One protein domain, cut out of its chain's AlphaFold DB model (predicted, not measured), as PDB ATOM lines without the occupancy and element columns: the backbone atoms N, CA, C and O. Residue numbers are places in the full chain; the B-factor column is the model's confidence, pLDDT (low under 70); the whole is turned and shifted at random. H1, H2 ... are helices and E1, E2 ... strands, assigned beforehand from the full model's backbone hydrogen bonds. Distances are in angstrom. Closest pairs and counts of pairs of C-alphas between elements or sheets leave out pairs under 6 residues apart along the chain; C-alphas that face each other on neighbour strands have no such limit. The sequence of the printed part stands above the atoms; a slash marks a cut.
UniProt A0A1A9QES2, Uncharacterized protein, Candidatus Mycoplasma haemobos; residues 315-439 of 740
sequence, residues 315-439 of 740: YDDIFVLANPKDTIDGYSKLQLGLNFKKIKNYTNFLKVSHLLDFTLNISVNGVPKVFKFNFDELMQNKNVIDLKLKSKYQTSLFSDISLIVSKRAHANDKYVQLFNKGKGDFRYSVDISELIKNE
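What this domain is: This is residues 315 to 439 of the 740 residues of an uncharacterized protein of Candidatus Mycoplasma haemobos (UniProt A0A1A9QES2). A twisted sheet of four long and short strands, E4, E3, E6 and E8, has a smaller sheet of three strands, E1, E2 and E5, over one face, so that the two are loosely and only partly face to face. H2 bridges from the large sheet to the small one, H3 lies beside E1 at the small sheet's edge, and H1 lies off to one side, while the loop with E7 makes one end of the long axis and the loops round residues 327 and 391 make the other. The printed part has 125 residues, with three named helices and eight named strands in the order E1, E2, H1, E3, E4, H2, E5, E6, E7, E8, H3. The sheets run E4, E3, E6, E8 and E1, E2, E5, both antiparallel throughout, and the class is mixed, helices and strands. The whole is compact, with a radius of gyration of the C-alphas of 15.5 A, yet elongated, spanning 50 by 29 by 23 A.

Where its parts are: In the large sheet, E3 is residues 356 to 364 and 24.9 A long, E4 is residues 367 to 374 and 23.3 A, E6 is residues 398 to 407 and 26.3 A, and E8 is residues 426 to 428 and 6.8 A. C-alpha 398, where E6 begins, is at (65.968, -125.693, 176.922). In the small sheet, E1 is residues 319 to 322 and 9.8 A long, beginning with C-alpha 319 at (69.232, -118.534, 190.218); E2 is residues 333 to 338 and 16.7 A, and E5 is residues 384 to 386 and 6.6 A. E7, residues 416 to 419, is 10.0 A long. H1 is residues 346 to 353 and 10.2 A, H2 is residues 375 to 379 and 6.3 A, and H3 is residues 433 to 437 and 6.1 A, ending with C-alpha 437 at (76.858, -129.904, 181.606).

How they stand to each other: In the large sheet the strands' lines turn by 69 degrees from edge to edge. E3 and E4 form a hairpin, antiparallel at 159 degrees, with N 360 and O 371 2.8 A apart. E3 and E6 are antiparallel at 165 degrees, with N 359 and O 404 at 2.8 A. E6 and the edge strand E8 are antiparallel at 144 degrees, with N 405 and O 426 at 2.8 A. E7 pairs with no named strand; its closest C-alpha to E6 is that of Leu 418, 6.8 A from that of Lys 407. In the small sheet pairing is staggered: E2 pairs with E5 over residues 333 to 335, with N 334 and O 385 at 2.8 A, and with E1 over residues 335 to 338, with N 320 and O 337 at 2.9 A. E1 and E2 form a hairpin. The strands of the two sheets are apart, E4 and E5 only just, with closest C-alphas 8.3 A apart. H2 only grazes the small sheet, with residues 378 to 379. H3 only grazes it too, with residues 433 to 437; the closest C-alphas of E1 and H3, those of Ala 322 and Glu 434, are 5.5 A apart. H1 is on neither sheet and is close to H2 but not clearly touching, with the C-alphas of Ser 353 and Phe 375 6.0 A apart. In H1, H2 and H3 every O i to N i+4 pair is within hydrogen-bond range.

The domain as a whole: The two C-alphas farthest apart, those of Lys 392 and Lys 414, are 49.7 A apart. The printed part has no cut. The link from E5 to E6, 11 residues, is long. Mean pLDDT of the printed part is 70.1, and 57 residues are under 70, among them residues 340 to 355, 388 to 395 and 409 to 424.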
ATOM      1  N   TYR A 315      70.213-109.909 189.768       77.69
ATOM      2  CA  TYR A 315      69.932-111.337 189.891       77.69
ATOM      3  C   TYR A 315      70.619-112.181 188.817       77.69
ATOM      4  O   TYR A 315      70.338-113.378 188.750       77.69
ATOM      5  N   ASP A 316      71.505-111.589 188.009       77.75
ATOM      6  CA  ASP A 316      72.224-112.317 186.964       77.75
ATOM      7  C   ASP A 316      72.948-113.521 187.565       77.75
ATOM      8  O   ASP A 316      73.796-113.407 188.455       77.75
ATOM      9  N   ASP A 317      72.542-114.688 187.077       75.50
ATOM     10  CA  ASP A 317      73.056-116.002 187.433       75.50
ATOM     11  C   ASP A 317      72.981-116.358 188.929       75.50
ATOM     12  O   ASP A 317      73.655-117.283 189.388       75.50
ATOM     13  N   ILE A 318      72.185-115.636 189.726       78.69
ATOM     14  CA  ILE A 318      71.952-116.015 191.126       78.69
ATOM     15  C   ILE A 318      71.080-117.266 191.185       78.69
ATOM     16  O   ILE A 318      71.306-118.147 192.013       78.69
ATOM     17  N   PHE A 319      70.081-117.356 190.313       82.38
ATOM     18  CA  PHE A 319      69.232-118.534 190.218       82.38
ATOM     19  C   PHE A 319      69.901-119.572 189.324       82.38
ATOM     20  O   PHE A 319      70.297-119.248 188.208       82.38
ATOM     21  N   VAL A 320      70.014-120.811 189.805       82.44
ATOM     22  CA  VAL A 320      70.611-121.931 189.066       82.44
ATOM     23  C   VAL A 320      69.511-122.837 188.562       82.44
ATOM     24  O   VAL A 320      68.725-123.358 189.350       82.44
ATOM     25  N   LEU A 321      69.461-123.049 187.254       86.38
ATOM     26  CA  LEU A 321      68.491-123.935 186.642       86.38
ATOM     27  C   LEU A 321      69.093-125.322 186.428       86.38
ATOM     28  O   LEU A 321      70.142-125.466 185.803       86.38
ATOM     29  N   ALA A 322      68.402-126.349 186.911       84.56
ATOM     30  CA  ALA A 322      68.796-127.741 186.752       84.56
ATOM     31  C   ALA A 322      67.601-128.601 186.330       84.56
ATOM     32  O   ALA A 322      66.458-128.333 186.689       84.56
ATOM     33  N   ASN A 323      67.862-129.670 185.584       81.94
ATOM     34  CA  ASN A 323      66.882-130.708 185.278       81.94
ATOM     35  C   ASN A 323      67.476-132.047 185.728       81.94
ATOM     36  O   ASN A 323      68.179-132.691 184.944       81.94
ATOM     37  N   PRO A 324      67.315-132.415 187.011       73.19
ATOM     38  CA  PRO A 324      67.871-133.653 187.528       73.19
ATOM     39  C   PRO A 324      67.177-134.857 186.884       73.19
ATOM     40  O   PRO A 324      65.969-134.855 186.649       73.19
ATOM     41  N   LYS A 325      67.949-135.911 186.612       66.94
ATOM     42  CA  LYS A 325      67.414-137.175 186.104       66.94
ATOM     43  C   LYS A 325      66.634-137.875 187.220       66.94
ATOM     44  O   LYS A 325      67.223-138.223 188.241       66.94
ATOM     45  N   ASP A 326      65.340-138.103 187.021       63.91
ATOM     46  CA  ASP A 326      64.535-138.920 187.927       63.91
ATOM     47  C   ASP A 326      64.921-140.399 187.771       63.91
ATOM     48  O   ASP A 326      65.243-140.868 186.674       63.91
ATOM     49  N   THR A 327      64.893-141.151 188.872       54.19
ATOM     50  CA  THR A 327      65.321-142.562 188.918       54.19
ATOM     51  C   THR A 327      64.440-143.503 188.092       54.19
ATOM     52  O   THR A 327      64.878-144.611 187.791       54.19
ATOM     53  N   ILE A 328      63.228-143.073 187.721       57.41
ATOM     54  CA  ILE A 328      62.203-143.906 187.071       57.41
ATOM     55  C   ILE A 328      61.741-143.309 185.723       57.41
ATOM     56  O   ILE A 328      61.624-144.056 184.758       57.41
ATOM     57  N   ASP A 329      61.584-141.979 185.607       51.69
ATOM     58  CA  ASP A 329      60.905-141.326 184.461       51.69
ATOM     59  C   ASP A 329      61.776-140.345 183.635       51.69
ATOM     60  O   ASP A 329      61.268-139.538 182.853       51.69
ATOM     61  N   GLY A 330      63.105-140.395 183.764       63.09
ATOM     62  CA  GLY A 330      64.004-139.547 182.966       63.09
ATOM     63  C   GLY A 330      64.006-138.066 183.385       63.09
ATOM     64  O   GLY A 330      63.942-137.746 184.565       63.09
ATOM     65  N   TYR A 331      64.166-137.138 182.435       69.31
ATOM     66  CA  TYR A 331      64.355-135.691 182.679       69.31
ATOM     67  C   TYR A 331      63.028-134.906 182.727       69.31
ATOM     68  O   TYR A 331      62.799-133.986 181.928       69.31
ATOM     69  N   SER A 332      62.133-135.311 183.629       71.94
ATOM     70  CA  SER A 332      60.746-134.828 183.728       71.94
ATOM     71  C   SER A 332      60.555-133.607 184.637       71.94
ATOM     72  O   SER A 332      59.485-132.997 184.615       71.94
ATOM     73  N   LYS A 333      61.572-133.211 185.410       79.25
ATOM     74  CA  LYS A 333      61.474-132.152 186.425       79.25
ATOM     75  C   LYS A 333      62.445-131.014 186.156       79.25
ATOM     76  O   LYS A 333      63.598-131.229 185.814       79.25
ATOM     77  N   LEU A 334      61.998-129.790 186.379       84.19
ATOM     78  CA  LEU A 334      62.844-128.604 186.386       84.19
ATOM     79  C   LEU A 334      62.996-128.125 187.827       84.19
ATOM     80  O   LEU A 334      62.001-127.965 188.525       84.19
ATOM     81  N   GLN A 335      64.222-127.909 188.279       83.00
ATOM     82  CA  GLN A 335      64.528-127.426 189.618       83.00
ATOM     83  C   GLN A 335      65.273-126.097 189.534       83.00
ATOM     84  O   GLN A 335      66.217-125.951 188.757       83.00
ATOM     85  N   LEU A 336      64.858-125.141 190.361       81.38
ATOM     86  CA  LEU A 336      65.500-123.835 190.469       81.38
ATOM     87  C   LEU A 336      66.208-123.691 191.820       81.38
ATOM     88  O   LEU A 336      65.548-123.648 192.849       81.38
ATOM     89  N   GLY A 337      67.534-123.616 191.839       72.19
ATOM     90  CA  GLY A 337      68.350-123.410 193.040       72.19
ATOM     91  C   GLY A 337      68.884-121.982 193.178       72.19
ATOM     92  O   GLY A 337      68.681-121.141 192.304       72.19
ATOM     93  N   LEU A 338      69.606-121.718 194.272       69.88
ATOM     94  CA  LEU A 338      70.346-120.472 194.493       69.88
ATOM     95  C   LEU A 338      71.854-120.731 194.483       69.88
ATOM     96  O   LEU A 338      72.356-121.578 195.221       69.88
ATOM     97  N   ASN A 339      72.587-119.941 193.704       70.69
ATOM     98  CA  ASN A 339      74.036-119.856 193.773       70.69
ATOM     99  C   ASN A 339      74.432-118.899 194.900       70.69
ATOM    100  O   ASN A 339      74.696-117.716 194.679       70.69
ATOM    101  N   PHE A 340      74.486-119.415 196.129       59.41
ATOM    102  CA  PHE A 340      74.826-118.608 197.301       59.41
ATOM    103  C   PHE A 340      76.189-117.908 197.161       59.41
ATOM    104  O   PHE A 340      76.340-116.772 197.595       59.41
ATOM    105  N   LYS A 341      77.149-118.497 196.432       64.94
ATOM    106  CA  LYS A 341      78.473-117.891 196.196       64.94
ATOM    107  C   LYS A 341      78.411-116.564 195.426       64.94
ATOM    108  O   LYS A 341      79.321-115.752 195.567       64.94
ATOM    109  N   LYS A 342      77.362-116.323 194.627       63.69
ATOM    110  CA  LYS A 342      77.156-115.056 193.899       63.69
ATOM    111  C   LYS A 342      76.465-113.978 194.749       63.69
ATOM    112  O   LYS A 342      76.426-112.815 194.347       63.69
ATOM    113  N   ILE A 343      75.973-114.319 195.942       56.94
ATOM    114  CA  ILE A 343      75.286-113.389 196.844       56.94
ATOM    115  C   ILE A 343      76.307-112.741 197.788       56.94
ATOM    116  O   ILE A 343      76.790-113.359 198.731       56.94
ATOM    117  N   LYS A 344      76.620-111.459 197.556       54.88
ATOM    118  CA  LYS A 344      77.599-110.711 198.372       54.88
ATOM    119  C   LYS A 344      77.071-110.303 199.756       54.88
ATOM    120  O   LYS A 344      77.844-110.223 200.700       54.88
ATOM    121  N   ASN A 345      75.770-110.027 199.878       52.09
ATOM    122  CA  ASN A 345      75.118-109.657 201.139       52.09
ATOM    123  C   ASN A 345      73.769-110.375 201.249       52.09
ATOM    124  O   ASN A 345      72.772-109.937 200.670       52.09
ATOM    125  N   TYR A 346      73.752-111.489 201.982       50.12
ATOM    126  CA  TYR A 346      72.570-112.338 202.136       50.12
ATOM    127  C   TYR A 346      71.398-111.593 202.768       50.12
ATOM    128  O   TYR A 346      70.284-111.665 202.262       50.12
ATOM    129  N   THR A 347      71.638-110.812 203.817       48.00
ATOM    130  CA  THR A 347      70.581-110.093 204.536       48.00
ATOM    131  C   THR A 347      69.849-109.105 203.632       48.00
ATOM    132  O   THR A 347      68.618-109.078 203.607       48.00
ATOM    133  N   ASN A 348      70.580-108.316 202.843       51.03
ATOM    134  CA  ASN A 348      69.974-107.375 201.901       51.03
ATOM    135  C   ASN A 348      69.302-108.099 200.733       51.03
ATOM    136  O   ASN A 348      68.197-107.730 200.339       51.03
ATOM    137  N   PHE A 349      69.924-109.163 200.224       55.25
ATOM    138  CA  PHE A 349      69.344-110.007 199.187       55.25
ATOM    139  C   PHE A 349      67.987-110.587 199.612       55.25
ATOM    140  O   PHE A 349      67.022-110.484 198.859       55.25
ATOM    141  N   LEU A 350      67.869-111.116 200.831       55.41
ATOM    142  CA  LEU A 350      66.617-111.647 201.382       55.41
ATOM    143  C   LEU A 350      65.572-110.536 201.596       55.41
ATOM    144  O   LEU A 350      64.408-110.679 201.208       55.41
ATOM    145  N   LYS A 351      65.994-109.390 202.149       57.06
ATOM    146  CA  LYS A 351      65.135-108.212 202.363       57.06
ATOM    147  C   LYS A 351      64.553-107.649 201.069       57.06
ATOM    148  O   LYS A 351      63.437-107.152 201.095       57.06
ATOM    149  N   VAL A 352      65.260-107.731 199.947       59.09
ATOM    150  CA  VAL A 352      64.703-107.284 198.664       59.09
ATOM    151  C   VAL A 352      63.911-108.390 197.982       59.09
ATOM    152  O   VAL A 352      62.799-108.151 197.527       59.09
ATOM    153  N   SER A 353      64.438-109.615 197.954       64.25
ATOM    154  CA  SER A 353      63.843-110.711 197.178       64.25
ATOM    155  C   SER A 353      62.449-111.115 197.661       64.25
ATOM    156  O   SER A 353      61.625-111.499 196.840       64.25
ATOM    157  N   HIS A 354      62.130-110.982 198.955       68.56
ATOM    158  CA  HIS A 354      60.781-111.289 199.462       68.56
ATOM    159  C   HIS A 354      59.697-110.279 199.021       68.56
ATOM    160  O   HIS A 354      58.500-110.582 199.091       68.56
ATOM    161  N   LEU A 355      60.107-109.086 198.568       66.69
ATOM    162  CA  LEU A 355      59.225-108.026 198.059       66.69
ATOM    163  C   LEU A 355      58.938-108.162 196.554       66.69
ATOM    164  O   LEU A 355      58.187-107.356 195.995       66.69
ATOM    165  N   LEU A 356      59.543-109.152 195.895       74.69
ATOM    166  CA  LEU A 356      59.539-109.323 194.446       74.69
ATOM    167  C   LEU A 356      58.893-110.653 194.051       74.69
ATOM    168  O   LEU A 356      59.015-111.656 194.754       74.69
ATOM    169  N   ASP A 357      58.222-110.635 192.903       85.56
ATOM    170  CA  ASP A 357      57.713-111.822 192.224       85.56
ATOM    171  C   ASP A 357      58.616-112.143 191.033       85.56
ATOM    172  O   ASP A 357      59.021-111.259 190.268       85.56
ATOM    173  N   PHE A 358      58.907-113.427 190.857       87.56
ATOM    174  CA  PHE A 358      59.809-113.926 189.836       87.56
ATOM    175  C   PHE A 358      59.019-114.712 188.795       87.56
ATOM    176  O   PHE A 358      58.150-115.524 189.114       87.56
ATOM    177  N   THR A 359      59.323-114.474 187.527       91.44
ATOM    178  CA  THR A 359      58.754-115.202 186.398       91.44
ATOM    179  C   THR A 359      59.892-115.725 185.534       91.44
ATOM    180  O   THR A 359      60.583-114.957 184.873       91.44
ATOM    181  N   LEU A 360      60.102-117.037 185.547       90.25
ATOM    182  CA  LEU A 360      61.022-117.720 184.647       90.25
ATOM    183  C   LEU A 360      60.295-118.035 183.339       90.25
ATOM    184  O   LEU A 360      59.387-118.868 183.313       90.25
ATOM    185  N   ASN A 361      60.719-117.392 182.257       90.81
ATOM    186  CA  ASN A 361      60.319-117.750 180.903       90.81
ATOM    187  C   ASN A 361      61.360-118.700 180.321       90.81
ATOM    188  O   ASN A 361      62.561-118.454 180.435       90.81
ATOM    189  N   ILE A 362      60.901-119.794 179.727       89.06
ATOM    190  CA  ILE A 362      61.770-120.821 179.163       89.06
ATOM    191  C   ILE A 362      61.043-121.607 178.082       89.06
ATOM    192  O   ILE A 362      59.912-122.043 178.273       89.06
ATOM    193  N   SER A 363      61.712-121.856 176.968       83.00
ATOM    194  CA  SER A 363      61.228-122.747 175.921       83.00
ATOM    195  C   SER A 363      61.747-124.159 176.176       83.00
ATOM    196  O   SER A 363      62.958-124.384 176.227       83.00
ATOM    197  N   VAL A 364      60.837-125.124 176.334       82.81
ATOM    198  CA  VAL A 364      61.166-126.549 176.496       82.81
ATOM    199  C   VAL A 364      60.823-127.269 175.203       82.81
ATOM    200  O   VAL A 364      59.654-127.324 174.826       82.81
ATOM    201  N   ASN A 365      61.825-127.824 174.521       74.94
ATOM    202  CA  ASN A 365      61.679-128.443 173.201       74.94
ATOM    203  C   ASN A 365      61.010-127.494 172.184       74.94
ATOM    204  O   ASN A 365      60.166-127.906 171.394       74.94
ATOM    205  N   GLY A 366      61.343-126.201 172.262       68.69
ATOM    206  CA  GLY A 366      60.749-125.147 171.437       68.69
ATOM    207  C   GLY A 366      59.355-124.680 171.874       68.69
ATOM    208  O   GLY A 366      58.842-123.732 171.297       68.69
ATOM    209  N   VAL A 367      58.729-125.296 172.887       74.94
ATOM    210  CA  VAL A 367      57.423-124.856 173.405       74.94
ATOM    211  C   VAL A 367      57.633-123.863 174.554       74.94
ATOM    212  O   VAL A 367      58.201-124.264 175.579       74.94
ATOM    213  N   PRO A 368      57.159-122.608 174.441       80.81
ATOM    214  CA  PRO A 368      57.281-121.620 175.505       80.81
ATOM    215  C   PRO A 368      56.543-122.052 176.775       80.81
ATOM    216  O   PRO A 368      55.390-122.486 176.738       80.81
ATOM    217  N   LYS A 369      57.200-121.903 177.922       85.81
ATOM    218  CA  LYS A 369      56.644-122.115 179.257       85.81
ATOM    219  C   LYS A 369      56.981-120.935 180.157       85.81
ATOM    220  O   LYS A 369      58.039-120.318 180.042       85.81
ATOM    221  N   VAL A 370      56.060-120.648 181.069       89.19
ATOM    222  CA  VAL A 370      56.162-119.545 182.025       89.19
ATOM    223  C   VAL A 370      55.955-120.105 183.423       89.19
ATOM    224  O   VAL A 370      54.917-120.705 183.705       89.19
ATOM    225  N   PHE A 371      56.932-119.896 184.300       87.81
ATOM    226  CA  PHE A 371      56.898-120.354 185.682       87.81
ATOM    227  C   PHE A 371      56.985-119.168 186.629       87.81
ATOM    228  O   PHE A 371      57.999-118.478 186.683       87.81
ATOM    229  N   LYS A 372      55.909-118.934 187.376       88.75
ATOM    230  CA  LYS A 372      55.848-117.883 188.391       88.75
ATOM    231  C   LYS A 372      56.175-118.478 189.750       88.75
ATOM    232  O   LYS A 372      55.651-119.538 190.081       88.75
ATOM    233  N   PHE A 373      57.018-117.796 190.509       85.69
ATOM    234  CA  PHE A 373      57.357-118.171 191.873       85.69
ATOM    235  C   PHE A 373      57.712-116.928 192.690       85.69
ATOM    236  O   PHE A 373      58.086-115.886 192.149       85.69
ATOM    237  N   ASN A 374      57.618-117.043 194.008       82.00
ATOM    238  CA  ASN A 374      58.168-116.052 194.928       82.00
ATOM    239  C   ASN A 374      59.369-116.622 195.690       82.00
ATOM    240  O   ASN A 374      59.662-117.821 195.664       82.00
ATOM    241  N   PHE A 375      60.089-115.739 196.377       72.19
ATOM    242  CA  PHE A 375      61.265-116.143 197.134       72.19
ATOM    243  C   PHE A 375      60.925-117.106 198.293       72.19
ATOM    244  O   PHE A 375      61.705-118.008 198.592       72.19
ATOM    245  N   ASP A 376      59.738-116.982 198.897       69.12
ATOM    246  CA  ASP A 376      59.289-117.854 199.993       69.12
ATOM    247  C   ASP A 376      59.109-119.312 199.523       69.12
ATOM    248  O   ASP A 376      59.511-120.254 200.209       69.12
ATOM    249  N   GLU A 377      58.535-119.510 198.336       67.06
ATOM    250  CA  GLU A 377      58.343-120.816 197.693       67.06
ATOM    251  C   GLU A 377      59.670-121.488 197.335       67.06
ATOM    252  O   GLU A 377      59.818-122.702 197.514       67.06
ATOM    253  N   LEU A 378      60.646-120.695 196.884       68.69
ATOM    254  CA  LEU A 378      62.002-121.155 196.597       68.69
ATOM    255  C   LEU A 378      62.694-121.671 197.867       68.69
ATOM    256  O   LEU A 378      63.235-122.775 197.868       68.69
ATOM    257  N   MET A 379      62.618-120.913 198.967       62.25
ATOM    258  CA  MET A 379      63.218-121.290 200.257       62.25
ATOM    259  C   MET A 379      62.542-122.508 200.903       62.25
ATOM    260  O   MET A 379      63.162-123.214 201.695       62.25
ATOM    261  N   GLN A 380      61.276-122.774 200.568       60.12
ATOM    262  CA  GLN A 380      60.524-123.951 201.021       60.12
ATOM    263  C   GLN A 380      60.717-125.189 200.129       60.12
ATOM    264  O   GLN A 380      60.015-126.182 200.323       60.12
ATOM    265  N   ASN A 381      61.639-125.156 199.157       54.66
ATOM    266  CA  ASN A 381      61.878-126.234 198.190       54.66
ATOM    267  C   ASN A 381      60.626-126.646 197.379       54.66
ATOM    268  O   ASN A 381      60.504-127.792 196.948       54.66
ATOM    269  N   LYS A 382      59.688-125.714 197.137       62.03
ATOM    270  CA  LYS A 382      58.542-125.915 196.218       62.03
ATOM    271  C   LYS A 382      58.883-125.575 194.760       62.03
ATOM    272  O   LYS A 382      58.014-125.479 193.906       62.03
ATOM    273  N   ASN A 383      60.167-125.402 194.488       66.69
ATOM    274  CA  ASN A 383      60.804-125.011 193.233       66.69
ATOM    275  C   ASN A 383      61.082-126.184 192.278       66.69
ATOM    276  O   ASN A 383      61.810-126.010 191.300       66.69
ATOM    277  N   VAL A 384      60.533-127.370 192.563       71.06
ATOM    278  CA  VAL A 384      60.535-128.513 191.645       71.06
ATOM    279  C   VAL A 384      59.259-128.465 190.819       71.06
ATOM    280  O   VAL A 384      58.151-128.621 191.329       71.06
ATOM    281  N   ILE A 385      59.431-128.249 189.526       76.38
ATOM    282  CA  ILE A 385      58.364-128.047 188.566       76.38
ATOM    283  C   ILE A 385      58.285-129.282 187.679       76.38
ATOM    284  O   ILE A 385      59.232-129.611 186.964       76.38
ATOM    285  N   ASP A 386      57.142-129.954 187.701       77.44
ATOM    286  CA  ASP A 386      56.861-131.031 186.760       77.44
ATOM    287  C   ASP A 386      56.667-130.445 185.354       77.44
ATOM    288  O   ASP A 386      55.787-129.611 185.114       77.44
ATOM    289  N   LEU A 387      57.505-130.876 184.410       75.88
ATOM    290  CA  LEU A 387      57.435-130.428 183.026       75.88
ATOM    291  C   LEU A 387      56.233-131.032 182.282       75.88
ATOM    292  O   LEU A 387      55.943-130.566 181.176       75.88
ATOM    293  N   LYS A 388      55.528-132.021 182.854       69.56
ATOM    294  CA  LYS A 388      54.362-132.714 182.272       69.56
ATOM    295  C   LYS A 388      54.597-133.113 180.817       69.56
ATOM    296  O   LYS A 388      53.774-132.866 179.931       69.56
ATOM    297  N   LEU A 389      55.776-133.659 180.541       64.88
ATOM    298  CA  LEU A 389      56.148-134.062 179.193       64.88
ATOM    299  C   LEU A 389      55.379-135.332 178.831       64.88
ATOM    300  O   LEU A 389      55.357-136.297 179.590       64.88
ATOM    301  N   LYS A 390      54.729-135.335 177.662       56.88
ATOM    302  CA  LYS A 390      54.128-136.557 177.112       56.88
ATOM    303  C   LYS A 390      55.241-137.598 176.945       56.88
ATOM    304  O   LYS A 390      56.300-137.244 176.427       56.88
ATOM    305  N   SER A 391      54.979-138.858 177.301       50.97
ATOM    306  CA  SER A 391      55.949-139.976 177.304       50.97
ATOM    307  C   SER A 391      56.755-140.158 176.006       50.97
ATOM    308  O   SER A 391      57.805-140.791 176.018       50.97
ATOM    309  N   LYS A 392      56.307-139.570 174.887       47.94
ATOM    310  CA  LYS A 392      57.028-139.561 173.606       47.94
ATOM    311  C   LYS A 392      58.305-138.701 173.580       47.94
ATOM    312  O   LYS A 392      59.084-138.842 172.644       47.94
ATOM    313  N   TYR A 393      58.516-137.793 174.538       52.34
ATOM    314  CA  TYR A 393      59.703-136.931 174.584       52.34
ATOM    315  C   TYR A 393      60.722-137.491 175.581       52.34
ATOM    316  O   TYR A 393      60.620-137.257 176.780       52.34
ATOM    317  N   GLN A 394      61.714-138.235 175.084       55.44
ATOM    318  CA  GLN A 394      62.742-138.861 175.929       55.44
ATOM    319  C   GLN A 394      63.768-137.862 176.501       55.44
ATOM    320  O   GLN A 394      64.517-138.210 177.412       55.44
ATOM    321  N   THR A 395      63.837-136.625 175.993       64.94
ATOM    322  CA  THR A 395      64.779-135.601 176.476       64.94
ATOM    323  C   THR A 395      64.223-134.180 176.358       64.94
ATOM    324  O   THR A 395      63.521-133.838 175.406       64.94
ATOM    325  N   SER A 396      64.559-133.353 177.349       76.44
ATOM    326  CA  SER A 396      64.189-131.937 177.440       76.44
ATOM    327  C   SER A 396      65.374-131.073 177.015       76.44
ATOM    328  O   SER A 396      66.424-131.123 177.661       76.44
ATOM    329  N   LEU A 397      65.207-130.312 175.935       80.62
ATOM    330  CA  LEU A 397      66.106-129.248 175.503       80.62
ATOM    331  C   LEU A 397      65.515-127.891 175.894       80.62
ATOM    332  O   LEU A 397      64.313-127.672 175.757       80.62
ATOM    333  N   PHE A 398      66.355-126.986 176.378       84.69
ATOM    334  CA  PHE A 398      65.968-125.693 176.922       84.69
ATOM    335  C   PHE A 398      66.575-124.546 176.110       84.69
ATOM    336  O   PHE A 398      67.733-124.604 175.693       84.69
ATOM    337  N   SER A 399      65.776-123.506 175.899       81.00
ATOM    338  CA  SER A 399      66.113-122.283 175.153       81.00
ATOM    339  C   SER A 399      65.305-121.101 175.698       81.00
ATOM    340  O   SER A 399      64.456-121.300 176.568       81.00
ATOM    341  N   ASP A 400      65.585-119.882 175.227       79.94
ATOM    342  CA  ASP A 400      64.873-118.645 175.606       79.94
ATOM    343  C   ASP A 400      64.761-118.416 177.123       79.94
ATOM    344  O   ASP A 400      63.771-117.884 177.629       79.94
ATOM    345  N   ILE A 401      65.780-118.856 177.865       86.31
ATOM    346  CA  ILE A 401      65.788-118.816 179.325       86.31
ATOM    347  C   ILE A 401      65.968-117.366 179.763       86.31
ATOM    348  O   ILE A 401      67.017-116.764 179.546       86.31
ATOM    349  N   SER A 402      64.949-116.807 180.406       85.44
ATOM    350  CA  SER A 402      65.017-115.464 180.974       85.44
ATOM    351  C   SER A 402      64.270-115.387 182.294       85.44
ATOM    352  O   SER A 402      63.184-115.946 182.455       85.44
ATOM    353  N   LEU A 403      64.860-114.674 183.250       88.38
ATOM    354  CA  LEU A 403      64.218-114.364 184.514       88.38
ATOM    355  C   LEU A 403      63.662-112.949 184.455       88.38
ATOM    356  O   LEU A 403      64.401-111.985 184.266       88.38
ATOM    357  N   ILE A 404      62.361-112.828 184.655       89.38
ATOM    358  CA  ILE A 404      61.687-111.554 184.842       89.38
ATOM    359  C   ILE A 404      61.447-111.365 186.334       89.38
ATOM    360  O   ILE A 404      60.925-112.249 187.011       89.38
ATOM    361  N   VAL A 405      61.835-110.203 186.840       84.56
ATOM    362  CA  VAL A 405      61.646-109.807 188.231       84.56
ATOM    363  C   VAL A 405      60.691-108.632 188.251       84.56
ATOM    364  O   VAL A 405      60.937-107.599 187.631       84.56
ATOM    365  N   SER A 406      59.595-108.815 188.963       81.69
ATOM    366  CA  SER A 406      58.474-107.890 189.020       81.69
ATOM    367  C   SER A 406      58.135-107.583 190.470       81.69
ATOM    368  O   SER A 406      58.598-108.238 191.409       81.69
ATOM    369  N   LYS A 407      57.332-106.549 190.674       74.62
ATOM    370  CA  LYS A 407      56.881-106.184 192.007       74.62
ATOM    371  C   LYS A 407      55.812-107.172 192.473       74.62
ATOM    372  O   LYS A 407      54.870-107.437 191.731       74.62
ATOM    373  N   ARG A 408      55.897-107.628 193.727       71.75
ATOM    374  CA  ARG A 408      54.880-108.518 194.299       71.75
ATOM    375  C   ARG A 408      53.503-107.857 194.350       71.75
ATOM    376  O   ARG A 408      53.379-106.739 194.850       71.75
ATOM    377  N   ALA A 409      52.461-108.561 193.905       59.91
ATOM    378  CA  ALA A 409      51.106-108.000 193.763       59.91
ATOM    379  C   ALA A 409      50.509-107.416 195.065       59.91
ATOM    380  O   ALA A 409      49.738-106.460 195.022       59.91
ATOM    381  N   HIS A 410      50.882-107.952 196.234       52.69
ATOM    382  CA  HIS A 410      50.434-107.454 197.546       52.69
ATOM    383  C   HIS A 410      51.380-106.431 198.190       52.69
ATOM    384  O   HIS A 410      51.069-105.889 199.253       52.69
ATOM    385  N   ALA A 411      52.525-106.129 197.571       50.50
ATOM    386  CA  ALA A 411      53.342-105.010 198.004       50.50
ATOM    387  C   ALA A 411      52.602-103.723 197.614       50.50
ATOM    388  O   ALA A 411      52.541-103.358 196.444       50.50
ATOM    389  N   ASN A 412      51.994-103.032 198.577       48.66
ATOM    390  CA  ASN A 412      51.242-101.803 198.313       48.66
ATOM    391  C   ASN A 412      52.096-100.811 197.483       48.66
ATOM    392  O   ASN A 412      53.280-100.603 197.770       48.66
ATOM    393  N   ASP A 413      51.520-100.181 196.455       45.72
ATOM    394  CA  ASP A 413      52.132 -99.077 195.685       45.72
ATOM    395  C   ASP A 413      52.496 -97.865 196.534       45.72
ATOM    396  O   ASP A 413      53.180 -96.966 196.057       45.72
ATOM    397  N   LYS A 414      52.120 -97.853 197.808       42.84
ATOM    398  CA  LYS A 414      52.617 -96.903 198.795       42.84
ATOM    399  C   LYS A 414      53.996 -97.257 199.372       42.84
ATOM    400  O   LYS A 414      54.675 -96.354 199.840       42.84
ATOM    401  N   TYR A 415      54.431 -98.521 199.328       46.28
ATOM    402  CA  TYR A 415      55.616 -98.994 200.065       46.28
ATOM    403  C   TYR A 415      56.765 -99.519 199.201       46.28
ATOM    404  O   TYR A 415      57.889 -99.514 199.679       46.28
ATOM    405  N   VAL A 416      56.533 -99.928 197.946       52.06
ATOM    406  CA  VAL A 416      57.601-100.405 197.037       52.06
ATOM    407  C   VAL A 416      57.382 -99.870 195.615       52.06
ATOM    408  O   VAL A 416      56.257 -99.923 195.113       52.06
ATOM    409  N   GLN A 417      58.420 -99.353 194.950       54.91
ATOM    410  CA  GLN A 417      58.426 -98.968 193.528       54.91
ATOM    411  C   GLN A 417      59.618 -99.589 192.801       54.91
ATOM    412  O   GLN A 417      60.745 -99.458 193.270       54.91
ATOM    413  N   LEU A 418      59.378-100.189 191.634       55.12
ATOM    414  CA  LEU A 418      60.438-100.571 190.700       55.12
ATOM    415  C   LEU A 418      60.699 -99.420 189.724       55.12
ATOM    416  O   LEU A 418      59.749 -98.851 189.181       55.12
ATOM    417  N   PHE A 419      61.963 -99.067 189.507       49.81
ATOM    418  CA  PHE A 419      62.355 -98.014 188.573       49.81
ATOM    419  C   PHE A 419      63.137 -98.603 187.391       49.81
ATOM    420  O   PHE A 419      64.292 -99.000 187.531       49.81
ATOM    421  N   ASN A 420      62.492 -98.645 186.221       48.59
ATOM    422  CA  ASN A 420      63.058 -99.027 184.923       48.59
ATOM    423  C   ASN A 420      62.637 -97.969 183.876       48.59
ATOM    424  O   ASN A 420      61.581 -97.353 184.012       48.59
ATOM    425  N   LYS A 421      63.423 -97.776 182.807       36.56
ATOM    426  CA  LYS A 421      63.069 -96.948 181.636       36.56
ATOM    427  C   LYS A 421      61.812 -97.448 180.881       36.56
ATOM    428  O   LYS A 421      61.329 -96.740 180.004       36.56
ATOM    429  N   GLY A 422      61.259 -98.621 181.218       40.28
ATOM    430  CA  GLY A 422      60.026 -99.191 180.652       40.28
ATOM    431  C   GLY A 422      59.155 -99.903 181.700       40.28
ATOM    432  O   GLY A 422      59.615-100.189 182.800       40.28
ATOM    433  N   LYS A 423      57.878-100.149 181.360       46.62
ATOM    434  CA  LYS A 423      56.799-100.649 182.240       46.62
ATOM    435  C   LYS A 423      57.218-101.838 183.139       46.62
ATOM    436  O   LYS A 423      57.127-102.984 182.723       46.62
ATOM    437  N   GLY A 424      57.589-101.557 184.387       55.62
ATOM    438  CA  GLY A 424      57.321-102.419 185.546       55.62
ATOM    439  C   GLY A 424      58.305-103.535 185.904       55.62
ATOM    440  O   GLY A 424      58.406-103.813 187.093       55.62
ATOM    441  N   ASP A 425      59.052-104.116 184.959       72.19
ATOM    442  CA  ASP A 425      59.804-105.359 185.218       72.19
ATOM    443  C   ASP A 425      61.304-105.265 184.881       72.19
ATOM    444  O   ASP A 425      61.704-104.586 183.933       72.19
ATOM    445  N   PHE A 426      62.142-105.989 185.629       75.19
ATOM    446  CA  PHE A 426      63.571-106.185 185.353       75.19
ATOM    447  C   PHE A 426      63.827-107.545 184.697       75.19
ATOM    448  O   PHE A 426      63.110-108.508 184.963       75.19
ATOM    449  N   ARG A 427      64.864-107.650 183.857       83.06
ATOM    450  CA  ARG A 427      65.247-108.904 183.183       83.06
ATOM    451  C   ARG A 427      66.650-109.325 183.598       83.06
ATOM    452  O   ARG A 427      67.573-108.526 183.479       83.06
ATOM    453  N   TYR A 428      66.825-110.571 184.026       82.81
ATOM    454  CA  TYR A 428      68.102-111.139 184.472       82.81
ATOM    455  C   TYR A 428      68.416-112.474 183.797       82.81
ATOM    456  O   TYR A 428      67.508-113.188 183.356       82.81
ATOM    457  N   SER A 429      69.709-112.792 183.705       85.00
ATOM    458  CA  SER A 429      70.181-114.114 183.295       85.00
ATOM    459  C   SER A 429      70.008-115.125 184.427       85.00
ATOM    460  O   SER A 429      69.985-114.783 185.610       85.00
ATOM    461  N   VAL A 430      69.877-116.392 184.051       87.25
ATOM    462  CA  VAL A 430      69.820-117.532 184.969       87.25
ATOM    463  C   VAL A 430      71.075-118.358 184.728       87.25
ATOM    464  O   VAL A 430      71.502-118.502 183.585       87.25
ATOM    465  N   ASP A 431      71.655-118.918 185.784       82.38
ATOM    466  CA  ASP A 431      72.802-119.806 185.662       82.38
ATOM    467  C   ASP A 431      72.336-121.145 185.079       82.38
ATOM    468  O   ASP A 431      71.594-121.904 185.707       82.38
ATOM    469  N   ILE A 432      72.759-121.412 183.847       86.19
ATOM    470  CA  ILE A 432      72.400-122.609 183.080       86.19
ATOM    471  C   ILE A 432      73.532-123.638 183.038       86.19
ATOM    472  O   ILE A 432      73.477-124.574 182.240       86.19
ATOM    473  N   SER A 433      74.563-123.487 183.875       79.56
ATOM    474  CA  SER A 433      75.763-124.334 183.838       79.56
ATOM    475  C   SER A 433      75.437-125.824 183.975       79.56
ATOM    476  O   SER A 433      76.005-126.647 183.258       79.56
ATOM    477  N   GLU A 434      74.470-126.183 184.825       80.06
ATOM    478  CA  GLU A 434      74.030-127.575 184.988       80.06
ATOM    479  C   GLU A 434      73.292-128.105 183.750       80.06
ATOM    480  O   GLU A 434      73.511-129.242 183.333       80.06
ATOM    481  N   LEU A 435      72.471-127.278 183.095       82.88
ATOM    482  CA  LEU A 435      71.836-127.656 181.831       82.88
ATOM    483  C   LEU A 435      72.870-127.833 180.713       82.88
ATOM    484  O   LEU A 435      72.746-128.763 179.921       82.88
ATOM    485  N   ILE A 436      73.901-126.983 180.654       79.50
ATOM    486  CA  ILE A 436      75.006-127.117 179.691       79.50
ATOM    487  C   ILE A 436      75.766-128.420 179.940       79.50
ATOM    488  O   ILE A 436      75.963-129.201 179.007       79.50
ATOM    489  N   LYS A 437      76.153-128.682 181.193       79.94
ATOM    490  CA  LYS A 437      76.858-129.904 181.606       79.94
ATOM    491  C   LYS A 437      76.074-131.163 181.245       79.94
ATOM    492  O   LYS A 437      76.655-132.137 180.779       79.94
ATOM    493  N   ASN A 438      74.754-131.117 181.397       75.00
ATOM    494  CA  ASN A 438      73.866-132.213 181.028       75.00
ATOM    495  C   ASN A 438      73.525-132.238 179.533       75.00
ATOM    496  O   ASN A 438      72.725-133.075 179.117       75.00
ATOM    497  N   GLU A 439      74.095-131.349 178.717       77.44
ATOM    498  CA  GLU A 439      73.841-131.203 177.282       77.44
ATOM    499  C   GLU A 439      72.357-130.955 176.964       77.44
ATOM    500  O   GLU A 439      71.779-131.589 176.086       77.44
TER     501      GLU A 439